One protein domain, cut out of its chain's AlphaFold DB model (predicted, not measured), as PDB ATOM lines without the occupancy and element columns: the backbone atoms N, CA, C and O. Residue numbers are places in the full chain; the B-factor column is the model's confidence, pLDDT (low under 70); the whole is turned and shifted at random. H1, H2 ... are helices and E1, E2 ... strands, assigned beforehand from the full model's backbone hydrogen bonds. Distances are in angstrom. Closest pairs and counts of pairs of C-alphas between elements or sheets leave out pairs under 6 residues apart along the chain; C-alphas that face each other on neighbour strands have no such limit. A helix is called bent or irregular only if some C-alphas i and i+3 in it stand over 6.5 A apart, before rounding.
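This is residues 331 to 424 of the 559 residues of an uncharacterized protein of Gardnerella vaginalis (UniProt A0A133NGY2). A long, thinly built model has a helical hairpin, H1b and H2, making one end and two small strand hairpins, E1 with E2 and E3 with E4, following one another toward the other end. Between these ends H1a, the first arm of the bent helix H1, turns off from the helical hairpin and lies beside the E1 and E2 hairpin, while residues 375 to 391, with the short H3, stand free as they pass from H2 toward the strands. The printed part has 94 residues, with three named helices and then four named strands along the chain, H1 H2 H3 E1 E2 E3 E4; the class is mixed, helices and strands, and both two-stranded sheets, E1 - E2 and E3 - E4, are antiparallel. The whole is extended, with a radius of gyration of the C-alphas of 19.5 A, and elongated, spanning 63 by 33 by 26 A.

H1, residues 331 to 354, was assigned as one helix by its hydrogen bonds but is bent: C-alphas 340 and 343 are 7.5 A apart. Its arm H1a, residues 331 to 340, begins with C-alpha 331 at (-8.491, -12.781, 0.160) and is 14.2 A long; its arm H1b, residues 343 to 354, is 16.1 A long. H2, residues 360 to 376, is 24.4 A long and ends with C-alpha 376 at (7.730, -18.283, -18.043). H3 holds residues 384 to 389 and is neither bent nor irregular, but only just: C-alphas 385 and 388 are 6.4 A apart. E1, residues 396 to 401, is 16.3 A long, and E2, residues 404 to 409, is 17.0 A long. E3 holds residues 411 to 413, and E4, residues 421 to 423, ends with C-alpha 423 at (-9.171, 7.903, -16.347).

The lines of H1a and H1b stand at 72 degrees, only just about perpendicular. H1b, with residues 349 to 353 alone, touches residues 363 to 370 of H2; this helical hairpin has a shallow tilt of 17 degrees, opposite ways, and its closest C-alphas, of Ile 352 and Arg 363, are 6.5 A apart. The closest C-alphas of H1a and E1, of Arg 335 and Lys 400, are 6.3 A apart. H3 touches no helix. In the antiparallel hairpin E1 and E2, N 399 and O 406 are within hydrogen-bond range at 2.8 A. E2 runs on into E3 at 41 degrees, and the two meet only through their link. In the antiparallel hairpin E3 and E4, N 422 and O 412 are within range at 2.8 A. Every O i to N i+4 pair is within range in H1b and H2, against 5 of 6 in H1a and 0 of 2 in H3, where 2 of 3 O i to N i+3 pairs are.

The two C-alphas farthest apart, of Ser 359 and Ile 416, are 63.4 A apart. The printed part has no cut, and no link between its elements is long. Mean pLDDT of the printed part is 78.0, with residues 331 to 336, 338, 380 to 387 and 399 to 405 under 70.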
ATOM      1  N   LYS A 331      -7.165 -12.949   0.779       50.81
ATOM      2  CA  LYS A 331      -8.491 -12.781   0.160       50.81
ATOM      3  C   LYS A 331      -8.521 -11.671  -0.898       50.81
ATOM      4  O   LYS A 331      -9.136 -11.853  -1.947       50.81
ATOM      5  N   ASN A 332      -7.884 -10.529  -0.633       54.44
ATOM      6  CA  ASN A 332      -7.794  -9.417  -1.579       54.44
ATOM      7  C   ASN A 332      -6.835  -9.723  -2.738       54.44
ATOM      8  O   ASN A 332      -7.146  -9.354  -3.869       54.44
ATOM      9  N   ILE A 333      -5.748 -10.462  -2.487       60.72
ATOM     10  CA  ILE A 333      -4.871 -10.991  -3.542       60.72
ATOM     11  C   ILE A 333      -5.689 -11.883  -4.481       60.72
ATOM     12  O   ILE A 333      -5.768 -11.593  -5.670       60.72
ATOM     13  N   HIS A 334      -6.386 -12.897  -3.956       57.91
ATOM     14  CA  HIS A 334      -7.241 -13.798  -4.743       57.91
ATOM     15  C   HIS A 334      -8.372 -13.063  -5.469       57.91
ATOM     16  O   HIS A 334      -8.662 -13.336  -6.628       57.91
ATOM     17  N   ARG A 335      -8.970 -12.037  -4.856       60.16
ATOM     18  CA  ARG A 335      -9.949 -11.174  -5.539       60.16
ATOM     19  C   ARG A 335      -9.397 -10.530  -6.817       60.16
ATOM     20  O   ARG A 335     -10.189 -10.276  -7.722       60.16
ATOM     21  N   LEU A 336      -8.091 -10.273  -6.883       68.62
ATOM     22  CA  LEU A 336      -7.412  -9.755  -8.064       68.62
ATOM     23  C   LEU A 336      -6.922 -10.877  -8.989       68.62
ATOM     24  O   LEU A 336      -7.262 -10.867 -10.167       68.62
ATOM     25  N   ILE A 337      -6.122 -11.819  -8.478       72.69
ATOM     26  CA  ILE A 337      -5.406 -12.787  -9.321       72.69
ATOM     27  C   ILE A 337      -6.303 -13.900  -9.868       72.69
ATOM     28  O   ILE A 337      -6.054 -14.334 -10.992       72.69
ATOM     29  N   ASP A 338      -7.350 -14.311  -9.127       69.94
ATOM     30  CA  ASP A 338      -8.312 -15.343  -9.558       69.94
ATOM     31  C   ASP A 338      -8.868 -14.994 -10.949       69.94
ATOM     32  O   ASP A 338      -8.518 -15.680 -11.912       69.94
ATOM     33  N   PRO A 339      -9.614 -13.878 -11.125       74.31
ATOM     34  CA  PRO A 339     -10.197 -13.550 -12.421       74.31
ATOM     35  C   PRO A 339      -9.174 -13.058 -13.451       74.31
ATOM     36  O   PRO A 339      -9.492 -13.018 -14.636       74.31
ATOM     37  N   LEU A 340      -7.994 -12.598 -13.021       77.62
ATOM     38  CA  LEU A 340      -7.024 -11.985 -13.928       77.62
ATOM     39  C   LEU A 340      -6.233 -13.032 -14.715       77.62
ATOM     40  O   LEU A 340      -5.922 -12.800 -15.881       77.62
ATOM     41  N   PHE A 341      -5.879 -14.153 -14.082       80.56
ATOM     42  CA  PHE A 341      -5.134 -15.229 -14.744       80.56
ATOM     43  C   PHE A 341      -5.242 -16.593 -14.050       80.56
ATOM     44  O   PHE A 341      -5.100 -17.619 -14.714       80.56
ATOM     45  N   LEU A 342      -5.445 -16.641 -12.729       74.69
ATOM     46  CA  LEU A 342      -5.329 -17.891 -11.978       74.69
ATOM     47  C   LEU A 342      -6.494 -18.851 -12.262       74.69
ATOM     48  O   LEU A 342      -6.260 -20.056 -12.351       74.69
ATOM     49  N   ASP A 343      -7.711 -18.347 -12.490       73.88
ATOM     50  CA  ASP A 343      -8.865 -19.158 -12.901       73.88
ATOM     51  C   ASP A 343      -8.589 -19.872 -14.235       73.88
ATOM     52  O   ASP A 343      -8.833 -21.073 -14.371       73.88
ATOM     53  N   ASP A 344      -8.023 -19.166 -15.216       82.31
ATOM     54  CA  ASP A 344      -7.703 -19.724 -16.533       82.31
ATOM     55  C   ASP A 344      -6.608 -20.793 -16.457       82.31
ATOM     56  O   ASP A 344      -6.751 -21.866 -17.053       82.31
ATOM     57  N   LEU A 345      -5.550 -20.538 -15.681       84.94
ATOM     58  CA  LEU A 345      -4.478 -21.505 -15.432       84.94
ATOM     59  C   LEU A 345      -5.012 -22.756 -14.716       84.94
ATOM     60  O   LEU A 345      -4.744 -23.882 -15.134       84.94
ATOM     61  N   THR A 346      -5.848 -22.571 -13.694       73.50
ATOM     62  CA  THR A 346      -6.471 -23.675 -12.946       73.50
ATOM     63  C   THR A 346      -7.379 -24.514 -13.846       73.50
ATOM     64  O   THR A 346      -7.351 -25.747 -13.802       73.50
ATOM     65  N   ASN A 347      -8.152 -23.866 -14.717       78.19
ATOM     66  CA  ASN A 347      -8.990 -24.541 -15.702       78.19
ATOM     67  C   ASN A 347      -8.159 -25.312 -16.741       78.19
ATOM     68  O   ASN A 347      -8.566 -26.396 -17.165       78.19
ATOM     69  N   GLU A 348      -7.013 -24.778 -17.171       88.00
ATOM     70  CA  GLU A 348      -6.078 -25.470 -18.065       88.00
ATOM     71  C   GLU A 348      -5.502 -26.730 -17.409       88.00
ATOM     72  O   GLU A 348      -5.575 -27.805 -18.009       88.00
ATOM     73  N   LEU A 349      -5.027 -26.629 -16.164       84.69
ATOM     74  CA  LEU A 349      -4.532 -27.776 -15.399       84.69
ATOM     75  C   LEU A 349      -5.616 -28.847 -15.233       84.69
ATOM     76  O   LEU A 349      -5.400 -30.007 -15.584       84.69
ATOM     77  N   THR A 350      -6.813 -28.439 -14.799       77.56
ATOM     78  CA  THR A 350      -7.954 -29.345 -14.595       77.56
ATOM     79  C   THR A 350      -8.280 -30.115 -15.877       77.56
ATOM     80  O   THR A 350      -8.569 -31.312 -15.836       77.56
ATOM     81  N   LYS A 351      -8.202 -29.470 -17.050       85.69
ATOM     82  CA  LYS A 351      -8.405 -30.144 -18.345       85.69
ATOM     83  C   LYS A 351      -7.341 -31.212 -18.608       85.69
ATOM     84  O   LYS A 351      -7.699 -32.303 -19.038       85.69
ATOM     85  N   ILE A 352      -6.065 -30.932 -18.336       86.25
ATOM     86  CA  ILE A 352      -4.968 -31.902 -18.521       86.25
ATOM     87  C   ILE A 352      -5.141 -33.109 -17.578       86.25
ATOM     88  O   ILE A 352      -4.932 -34.261 -17.977       86.25
ATOM     89  N   GLU A 353      -5.541 -32.858 -16.332       76.62
ATOM     90  CA  GLU A 353      -5.724 -33.894 -15.309       76.62
ATOM     91  C   GLU A 353      -6.930 -34.793 -15.592       76.62
ATOM     92  O   GLU A 353      -6.828 -36.017 -15.489       76.62
ATOM     93  N   THR A 354      -8.054 -34.200 -16.002       80.25
ATOM     94  CA  THR A 354      -9.336 -34.907 -16.154       80.25
ATOM     95  C   THR A 354      -9.582 -35.490 -17.546       80.25
ATOM     96  O   THR A 354     -10.521 -36.271 -17.718       80.25
ATOM     97  N   ASP A 355      -8.755 -35.173 -18.549       84.00
ATOM     98  CA  ASP A 355      -8.916 -35.729 -19.895       84.00
ATOM     99  C   ASP A 355      -8.620 -37.237 -19.906       84.00
ATOM    100  O   ASP A 355      -7.472 -37.678 -19.923       84.00
ATOM    101  N   GLN A 356      -9.671 -38.056 -19.920       81.62
ATOM    102  CA  GLN A 356      -9.569 -39.517 -19.943       81.62
ATOM    103  C   GLN A 356      -9.094 -40.079 -21.295       81.62
ATOM    104  O   GLN A 356      -8.743 -41.255 -21.377       81.62
ATOM    105  N   LYS A 357      -9.069 -39.270 -22.362       84.62
ATOM    106  CA  LYS A 357      -8.724 -39.722 -23.720       84.62
ATOM    107  C   LYS A 357      -7.218 -39.739 -23.975       84.62
ATOM    108  O   LYS A 357      -6.776 -40.355 -24.945       84.62
ATOM    109  N   ILE A 358      -6.421 -39.085 -23.127       84.62
ATOM    110  CA  ILE A 358      -4.965 -39.013 -23.289       84.62
ATOM    111  C   ILE A 358      -4.233 -40.092 -22.482       84.62
ATOM    112  O   ILE A 358      -4.533 -40.372 -21.318       84.62
ATOM    113  N   SER A 359      -3.219 -40.696 -23.108       88.19
ATOM    114  CA  SER A 359      -2.345 -41.676 -22.452       88.19
ATOM    115  C   SER A 359      -1.477 -41.027 -21.367       88.19
ATOM    116  O   SER A 359      -1.172 -39.833 -21.425       88.19
ATOM    117  N   ARG A 360      -0.979 -41.828 -20.413       84.88
ATOM    118  CA  ARG A 360      -0.098 -41.353 -19.326       84.88
ATOM    119  C   ARG A 360       1.142 -40.605 -19.836       84.88
ATOM    120  O   ARG A 360       1.560 -39.629 -19.221       84.88
ATOM    121  N   LYS A 361       1.710 -41.033 -20.971       89.12
ATOM    122  CA  LYS A 361       2.873 -40.384 -21.598       89.12
ATOM    123  C   LYS A 361       2.527 -38.995 -22.143       89.12
ATOM    124  O   LYS A 361       3.296 -38.060 -21.951       89.12
ATOM    125  N   ILE A 362       1.370 -38.865 -22.796       90.81
ATOM    126  CA  ILE A 362       0.886 -37.581 -23.322       90.81
ATOM    127  C   ILE A 362       0.570 -36.630 -22.167       90.81
ATOM    128  O   ILE A 362       1.010 -35.485 -22.207       90.81
ATOM    129  N   ARG A 363      -0.100 -37.117 -21.113       89.00
ATOM    130  CA  ARG A 363      -0.397 -36.314 -19.920       89.00
ATOM    131  C   ARG A 363       0.872 -35.774 -19.265       89.00
ATOM    132  O   ARG A 363       0.947 -34.581 -19.013       89.00
ATOM    133  N   LYS A 364       1.894 -36.618 -19.066       88.69
ATOM    134  CA  LYS A 364       3.191 -36.176 -18.525       88.69
ATOM    135  C   LYS A 364       3.799 -35.047 -19.367       88.69
ATOM    136  O   LYS A 364       4.159 -34.020 -18.816       88.69
ATOM    137  N   SER A 365       3.832 -35.203 -20.692       93.38
ATOM    138  CA  SER A 365       4.366 -34.166 -21.585       93.38
ATOM    139  C   SER A 365       3.549 -32.866 -21.565       93.38
ATOM    140  O   SER A 365       4.118 -31.787 -21.693       93.38
ATOM    141  N   GLN A 366       2.222 -32.942 -21.422       92.50
ATOM    142  CA  GLN A 366       1.376 -31.752 -21.280       92.50
ATOM    143  C   GLN A 366       1.602 -31.045 -19.941       92.50
ATOM    144  O   GLN A 366       1.681 -29.822 -19.926       92.50
ATOM    145  N   LEU A 367       1.762 -31.798 -18.847       90.56
ATOM    146  CA  LEU A 367       2.093 -31.247 -17.531       90.56
ATOM    147  C   LEU A 367       3.474 -30.579 -17.520       90.56
ATOM    148  O   LEU A 367       3.595 -29.485 -16.986       90.56
ATOM    149  N   GLU A 368       4.484 -31.177 -18.161       89.38
ATOM    150  CA  GLU A 368       5.817 -30.567 -18.323       89.38
ATOM    151  C   GLU A 368       5.726 -29.234 -19.087       89.38
ATOM    152  O   GLU A 368       6.224 -28.215 -18.622       89.38
ATOM    153  N   LYS A 369       4.986 -29.189 -20.204       93.69
ATOM    154  CA  LYS A 369       4.764 -27.936 -20.952       93.69
ATOM    155  C   LYS A 369       3.995 -26.887 -20.151       93.69
ATOM    156  O   LYS A 369       4.263 -25.695 -20.284       93.69
ATOM    157  N   TYR A 370       3.010 -27.316 -19.368       90.88
ATOM    158  CA  TYR A 370       2.257 -26.430 -18.487       90.88
ATOM    159  C   TYR A 370       3.163 -25.859 -17.387       90.88
ATOM    160  O   TYR A 370       3.123 -24.660 -17.129       90.88
ATOM    161  N   GLN A 371       4.048 -26.679 -16.813       86.00
ATOM    162  CA  GLN A 371       5.070 -26.240 -15.863       86.00
ATOM    163  C   GLN A 371       6.029 -25.217 -16.490       86.00
ATOM    164  O   GLN A 371       6.257 -24.166 -15.894       86.00
ATOM    165  N   ASP A 372       6.525 -25.468 -17.705       89.12
ATOM    166  CA  ASP A 372       7.383 -24.523 -18.435       89.12
ATOM    167  C   ASP A 372       6.666 -23.189 -18.691       89.12
ATOM    168  O   ASP A 372       7.242 -22.112 -18.522       89.12
ATOM    169  N   LYS A 373       5.377 -23.246 -19.057       91.88
ATOM    170  CA  LYS A 373       4.537 -22.055 -19.216       91.88
ATOM    171  C   LYS A 373       4.440 -21.287 -17.903       91.88
ATOM    172  O   LYS A 373       4.703 -20.088 -17.919       91.88
ATOM    173  N   LEU A 374       4.107 -21.945 -16.789       84.69
ATOM    174  CA  LEU A 374       4.042 -21.301 -15.473       84.69
ATOM    175  C   LEU A 374       5.372 -20.631 -15.107       84.69
ATOM    176  O   LEU A 374       5.367 -19.477 -14.690       84.69
ATOM    177  N   ALA A 375       6.499 -21.308 -15.341       75.31
ATOM    178  CA  ALA A 375       7.836 -20.772 -15.088       75.31
ATOM    179  C   ALA A 375       8.185 -19.560 -15.974       75.31
ATOM    180  O   ALA A 375       9.036 -18.750 -15.608       75.31
ATOM    181  N   SER A 376       7.533 -19.418 -17.133       84.19
ATOM    182  CA  SER A 376       7.730 -18.283 -18.043       84.19
ATOM    183  C   SER A 376       6.902 -17.040 -17.695       84.19
ATOM    184  O   SER A 376       7.183 -15.960 -18.217       84.19
ATOM    185  N   LEU A 377       5.875 -17.171 -16.847       83.81
ATOM    186  CA  LEU A 377       5.012 -16.049 -16.485       83.81
ATOM    187  C   LEU A 377       5.756 -15.086 -15.558       83.81
ATOM    188  O   LEU A 377       6.341 -15.483 -14.554       83.81
ATOM    189  N   GLN A 378       5.689 -13.797 -15.883       74.00
ATOM    190  CA  GLN A 378       6.210 -12.730 -15.039       74.00
ATOM    191  C   GLN A 378       5.053 -11.871 -14.552       74.00
ATOM    192  O   GLN A 378       4.352 -11.243 -15.346       74.00
ATOM    193  N   PHE A 379       4.876 -11.841 -13.236       71.88
ATOM    194  CA  PHE A 379       3.929 -10.963 -12.568       71.88
ATOM    195  C   PHE A 379       4.710  -9.862 -11.866       71.88
ATOM    196  O   PHE A 379       5.667 -10.134 -11.143       71.88
ATOM    197  N   LEU A 380       4.316  -8.616 -12.110       65.25
ATOM    198  CA  LEU A 380       4.904  -7.448 -11.474       65.25
ATOM    199  C   LEU A 380       3.836  -6.791 -10.612       65.25
ATOM    200  O   LEU A 380       2.763  -6.444 -11.103       65.25
ATOM    201  N   GLU A 381       4.150  -6.607  -9.338       62.81
ATOM    202  CA  GLU A 381       3.406  -5.695  -8.484       62.81
ATOM    203  C   GLU A 381       3.954  -4.281  -8.696       62.81
ATOM    204  O   GLU A 381       5.166  -4.057  -8.673       62.81
ATOM    205  N   LEU A 382       3.061  -3.324  -8.949       59.94
ATOM    206  CA  LEU A 382       3.416  -1.920  -9.118       59.94
ATOM    207  C   LEU A 382       2.768  -1.115  -8.000       59.94
ATOM    208  O   LEU A 382       1.544  -1.106  -7.869       59.94
ATOM    209  N   THR A 383       3.578  -0.394  -7.227       57.59
ATOM    210  CA  THR A 383       3.047   0.607  -6.302       57.59
ATOM    211  C   THR A 383       2.581   1.839  -7.077       57.59
ATOM    212  O   THR A 383       3.065   2.153  -8.170       57.59
ATOM    213  N   TYR A 384       1.604   2.552  -6.516       63.31
ATOM    214  CA  TYR A 384       0.998   3.710  -7.175       63.31
ATOM    215  C   TYR A 384       2.024   4.796  -7.541       63.31
ATOM    216  O   TYR A 384       1.927   5.406  -8.601       63.31
ATOM    217  N   ASP A 385       3.053   5.004  -6.722       58.66
ATOM    218  CA  ASP A 385       4.050   6.050  -6.975       58.66
ATOM    219  C   ASP A 385       4.867   5.830  -8.250       58.66
ATOM    220  O   ASP A 385       5.449   6.779  -8.785       58.66
ATOM    221  N   ILE A 386       4.890   4.597  -8.765       62.44
ATOM    222  CA  ILE A 386       5.592   4.237  -9.997       62.44
ATOM    223  C   ILE A 386       4.746   4.579 -11.234       62.44
ATOM    224  O   ILE A 386       5.282   4.750 -12.327       62.44
ATOM    225  N   VAL A 387       3.428   4.749 -11.071       69.81
ATOM    226  CA  VAL A 387       2.464   5.028 -12.151       69.81
ATOM    227  C   VAL A 387       2.842   6.286 -12.936       69.81
ATOM    228  O   VAL A 387       2.697   6.318 -14.157       69.81
ATOM    229  N   LYS A 388       3.411   7.299 -12.268       73.81
ATOM    230  CA  LYS A 388       3.858   8.559 -12.891       73.81
ATOM    231  C   LYS A 388       4.966   8.390 -13.938       73.81
ATOM    232  O   LYS A 388       5.181   9.299 -14.734       73.81
ATOM    233  N   TYR A 389       5.680   7.265 -13.925       76.44
ATOM    234  CA  TYR A 389       6.737   6.968 -14.895       76.44
ATOM    235  C   TYR A 389       6.207   6.294 -16.167       76.44
ATOM    236  O   TYR A 389       6.974   6.068 -17.102       76.44
ATOM    237  N   TYR A 390       4.909   5.991 -16.228       76.50
ATOM    238  CA  TYR A 390       4.273   5.395 -17.397       76.50
ATOM    239  C   TYR A 390       3.546   6.457 -18.219       76.50
ATOM    240  O   TYR A 390       2.819   7.296 -17.693       76.50
ATOM    241  N   GLN A 391       3.718   6.393 -19.540       78.19
ATOM    242  CA  GLN A 391       3.114   7.350 -20.469       78.19
ATOM    243  C   GLN A 391       1.585   7.212 -20.554       78.19
ATOM    244  O   GLN A 391       0.888   8.197 -20.784       78.19
ATOM    245  N   PHE A 392       1.064   5.998 -20.351       79.75
ATOM    246  CA  PHE A 392      -0.365   5.696 -20.370       79.75
ATOM    247  C   PHE A 392      -0.704   4.707 -19.262       79.75
ATOM    248  O   PHE A 392      -0.037   3.685 -19.111       79.75
ATOM    249  N   VAL A 393      -1.762   5.002 -18.509       76.38
ATOM    250  CA  VAL A 393      -2.207   4.200 -17.368       76.38
ATOM    251  C   VAL A 393      -3.722   4.080 -17.434       76.38
ATOM    252  O   VAL A 393      -4.421   5.082 -17.580       76.38
ATOM    253  N   HIS A 394      -4.224   2.854 -17.304       83.56
ATOM    254  CA  HIS A 394      -5.649   2.578 -17.157       83.56
ATOM    255  C   HIS A 394      -5.881   1.945 -15.790       83.56
ATOM    256  O   HIS A 394      -5.370   0.863 -15.509       83.56
ATOM    257  N   LEU A 395      -6.637   2.628 -14.936       82.94
ATOM    258  CA  LEU A 395      -6.998   2.124 -13.616       82.94
ATOM    259  C   LEU A 395      -8.309   1.349 -13.690       82.94
ATOM    260  O   LEU A 395      -9.291   1.854 -14.228       82.94
ATOM    261  N   TYR A 396      -8.334   0.149 -13.118       82.94
ATOM    262  CA  TYR A 396      -9.518  -0.704 -13.054       82.94
ATOM    263  C   TYR A 396      -9.923  -0.934 -11.598       82.94
ATOM    264  O   TYR A 396      -9.080  -1.161 -10.733       82.94
ATOM    265  N   LEU A 397     -11.226  -0.906 -11.332       78.50
ATOM    266  CA  LEU A 397     -11.816  -1.282 -10.057       78.50
ATOM    267  C   LEU A 397     -12.262  -2.742 -10.122       78.50
ATOM    268  O   LEU A 397     -13.128  -3.092 -10.927       78.50
ATOM    269  N   VAL A 398     -11.709  -3.570  -9.234       73.69
ATOM    270  CA  VAL A 398     -12.080  -4.984  -9.105       73.69
ATOM    271  C   VAL A 398     -12.995  -5.183  -7.896       73.69
ATOM    272  O   VAL A 398     -12.619  -4.960  -6.738       73.69
ATOM    273  N   THR A 399     -14.227  -5.624  -8.144       68.25
ATOM    274  CA  THR A 399     -15.202  -5.955  -7.100       68.25
ATOM    275  C   THR A 399     -15.486  -7.446  -7.036       68.25
ATOM    276  O   THR A 399     -15.559  -8.097  -8.065       68.25
ATOM    277  N   LYS A 400     -15.605  -8.016  -5.829       57.25
ATOM    278  CA  LYS A 400     -16.007  -9.417  -5.626       57.25
ATOM    279  C   LYS A 400     -17.127  -9.453  -4.602       57.25
ATOM    280  O   LYS A 400     -16.918  -9.079  -3.449       57.25
ATOM    281  N   THR A 401     -18.311  -9.862  -5.038       59.22
ATOM    282  CA  THR A 401     -19.514  -9.985  -4.205       59.22
ATOM    283  C   THR A 401     -20.142 -11.350  -4.455       59.22
ATOM    284  O   THR A 401     -20.269 -11.775  -5.600       59.22
ATOM    285  N   GLY A 402     -20.468 -12.093  -3.391       54.41
ATOM    286  CA  GLY A 402     -21.041 -13.443  -3.520       54.41
ATOM    287  C   GLY A 402     -20.205 -14.389  -4.396       54.41
ATOM    288  O   GLY A 402     -20.754 -15.099  -5.232       54.41
ATOM    289  N   ASN A 403     -18.875 -14.329  -4.262       53.94
ATOM    290  CA  ASN A 403     -17.901 -15.079  -5.066       53.94
ATOM    291  C   ASN A 403     -17.918 -14.800  -6.587       53.94
ATOM    292  O   ASN A 403     -17.325 -15.550  -7.355       53.94
ATOM    293  N   LYS A 404     -18.553 -13.709  -7.034       55.78
ATOM    294  CA  LYS A 404     -18.490 -13.226  -8.420       55.78
ATOM    295  C   LYS A 404     -17.584 -12.009  -8.508       55.78
ATOM    296  O   LYS A 404     -17.847 -11.007  -7.844       55.78
ATOM    297  N   SER A 405     -16.542 -12.102  -9.328       68.31
ATOM    298  CA  SER A 405     -15.620 -10.999  -9.606       68.31
ATOM    299  C   SER A 405     -16.125 -10.145 -10.776       68.31
ATOM    300  O   SER A 405     -16.642 -10.671 -11.759       68.31
ATOM    301  N   ASN A 406     -15.978  -8.827 -10.679       71.75
ATOM    302  CA  ASN A 406     -16.314  -7.849 -11.708       71.75
ATOM    303  C   ASN A 406     -15.164  -6.842 -11.842       71.75
ATOM    304  O   ASN A 406     -14.584  -6.424 -10.840       71.75
ATOM    305  N   ILE A 407     -14.845  -6.450 -13.073       79.38
ATOM    306  CA  ILE A 407     -13.767  -5.517 -13.399       79.38
ATOM    307  C   ILE A 407     -14.387  -4.345 -14.155       79.38
ATOM    308  O   ILE A 407     -15.027  -4.532 -15.188       79.38
ATOM    309  N   LYS A 408     -14.199  -3.125 -13.647       83.69
ATOM    310  CA  LYS A 408     -14.716  -1.899 -14.265       83.69
ATOM    311  C   LYS A 408     -13.591  -0.895 -14.488       83.69
ATOM    312  O   LYS A 408     -12.839  -0.613 -13.563       83.69
ATOM    313  N   LEU A 409     -13.501  -0.321 -15.687       86.81
ATOM    314  CA  LEU A 409     -12.564   0.766 -15.974       86.81
ATOM    315  C   LEU A 409     -12.966   2.030 -15.183       86.81
ATOM    316  O   LEU A 409     -14.142   2.406 -15.128       86.81
ATOM    317  N   CYS A 410     -11.999   2.655 -14.510       86.62
ATOM    318  CA  CYS A 410     -12.212   3.845 -13.687       86.62
ATOM    319  C   CYS A 410     -12.224   5.097 -14.562       86.62
ATOM    320  O   CYS A 410     -11.193   5.726 -14.794       86.62
ATOM    321  N   GLU A 411     -13.409   5.466 -15.036       89.88
ATOM    322  CA  GLU A 411     -13.608   6.605 -15.927       89.88
ATOM    323  C   GLU A 411     -14.586   7.612 -15.324       89.88
ATOM    324  O   GLU A 411     -15.604   7.242 -14.734       89.88
ATOM    325  N   LYS A 412     -14.304   8.899 -15.515       85.31
ATOM    326  CA  LYS A 412     -15.243   9.993 -15.244       85.31
ATOM    327  C   LYS A 412     -15.180  11.010 -16.377       85.31
ATOM    328  O   LYS A 412     -14.198  11.045 -17.113       85.31
ATOM    329  N   ARG A 413     -16.199  11.860 -16.510       88.31
ATOM    330  CA  ARG A 413     -16.126  12.989 -17.449       88.31
ATOM    331  C   ARG A 413     -15.023  13.945 -17.017       88.31
ATOM    332  O   ARG A 413     -14.919  14.254 -15.827       88.31
ATOM    333  N   ASP A 414     -14.224  14.400 -17.972       85.19
ATOM    334  CA  ASP A 414     -13.206  15.406 -17.702       85.19
ATOM    335  C   ASP A 414     -13.901  16.723 -17.284       85.19
ATOM    336  O   ASP A 414     -14.759  17.226 -18.019       85.19
ATOM    337  N   PRO A 415     -13.595  17.278 -16.094       82.81
ATOM    338  CA  PRO A 415     -14.241  18.495 -15.605       82.81
ATOM    339  C   PRO A 415     -13.880  19.740 -16.433       82.81
ATOM    340  O   PRO A 415     -14.634  20.708 -16.430       82.81
ATOM    341  N   ILE A 416     -12.750  19.715 -17.146       87.44
ATOM    342  CA  ILE A 416     -12.279  20.770 -18.051       87.44
ATOM    343  C   ILE A 416     -12.827  20.529 -19.467       87.44
ATOM    344  O   ILE A 416     -13.158  21.484 -20.171       87.44
ATOM    345  N   LYS A 417     -12.968  19.263 -19.880       89.56
ATOM    346  CA  LYS A 417     -13.499  18.860 -21.192       89.56
ATOM    347  C   LYS A 417     -14.632  17.827 -21.079       89.56
ATOM    348  O   LYS A 417     -14.422  16.651 -21.363       89.56
ATOM    349  N   PRO A 418     -15.876  18.234 -20.779       86.38
ATOM    350  CA  PRO A 418     -16.973  17.297 -20.489       86.38
ATOM    351  C   PRO A 418     -17.361  16.316 -21.614       86.38
ATOM    352  O   PRO A 418     -18.147  15.391 -21.372       86.38
ATOM    353  N   SER A 419     -16.866  16.530 -22.839       88.62
ATOM    354  CA  SER A 419     -16.998  15.629 -23.991       88.62
ATOM    355  C   SER A 419     -16.036  14.437 -23.965       88.62
ATOM    356  O   SER A 419     -16.254  13.479 -24.700       88.62
ATOM    357  N   GLU A 420     -14.982  14.492 -23.155       88.81
ATOM    358  CA  GLU A 420     -13.963  13.452 -23.032       88.81
ATOM    359  C   GLU A 420     -14.148  12.677 -21.717       88.81
ATOM    360  O   GLU A 420     -14.574  13.219 -20.689       88.81
ATOM    361  N   MET A 421     -13.835  11.382 -21.757       87.06
ATOM    362  CA  MET A 421     -13.695  10.562 -20.557       87.06
ATOM    363  C   MET A 421     -12.237  10.614 -20.123       87.06
ATOM    364  O   MET A 421     -11.339  10.378 -20.929       87.06
ATOM    365  N   MET A 422     -12.003  10.897 -18.850       84.94
ATOM    366  CA  MET A 422     -10.685  10.787 -18.249       84.94
ATOM    367  C   MET A 422     -10.623   9.564 -17.345       84.94
ATOM    368  O   MET A 422     -11.566   9.267 -16.601       84.94
ATOM    369  N   ASN A 423      -9.482   8.877 -17.377       84.94
ATOM    370  CA  ASN A 423      -9.171   7.903 -16.347       84.94
ATOM    371  C   ASN A 423      -9.004   8.646 -15.013       84.94
ATOM    372  O   ASN A 423      -8.409   9.725 -14.969       84.94
ATOM    373  N   TYR A 424      -9.556   8.104 -13.933       81.44
ATOM    374  CA  TYR A 424      -9.390   8.692 -12.609       81.44
ATOM    375  C   TYR A 424      -8.940   7.645 -11.609       81.44
ATOM    376  O   TYR A 424      -9.341   6.485 -11.679       81.44
TER     377      TYR A 424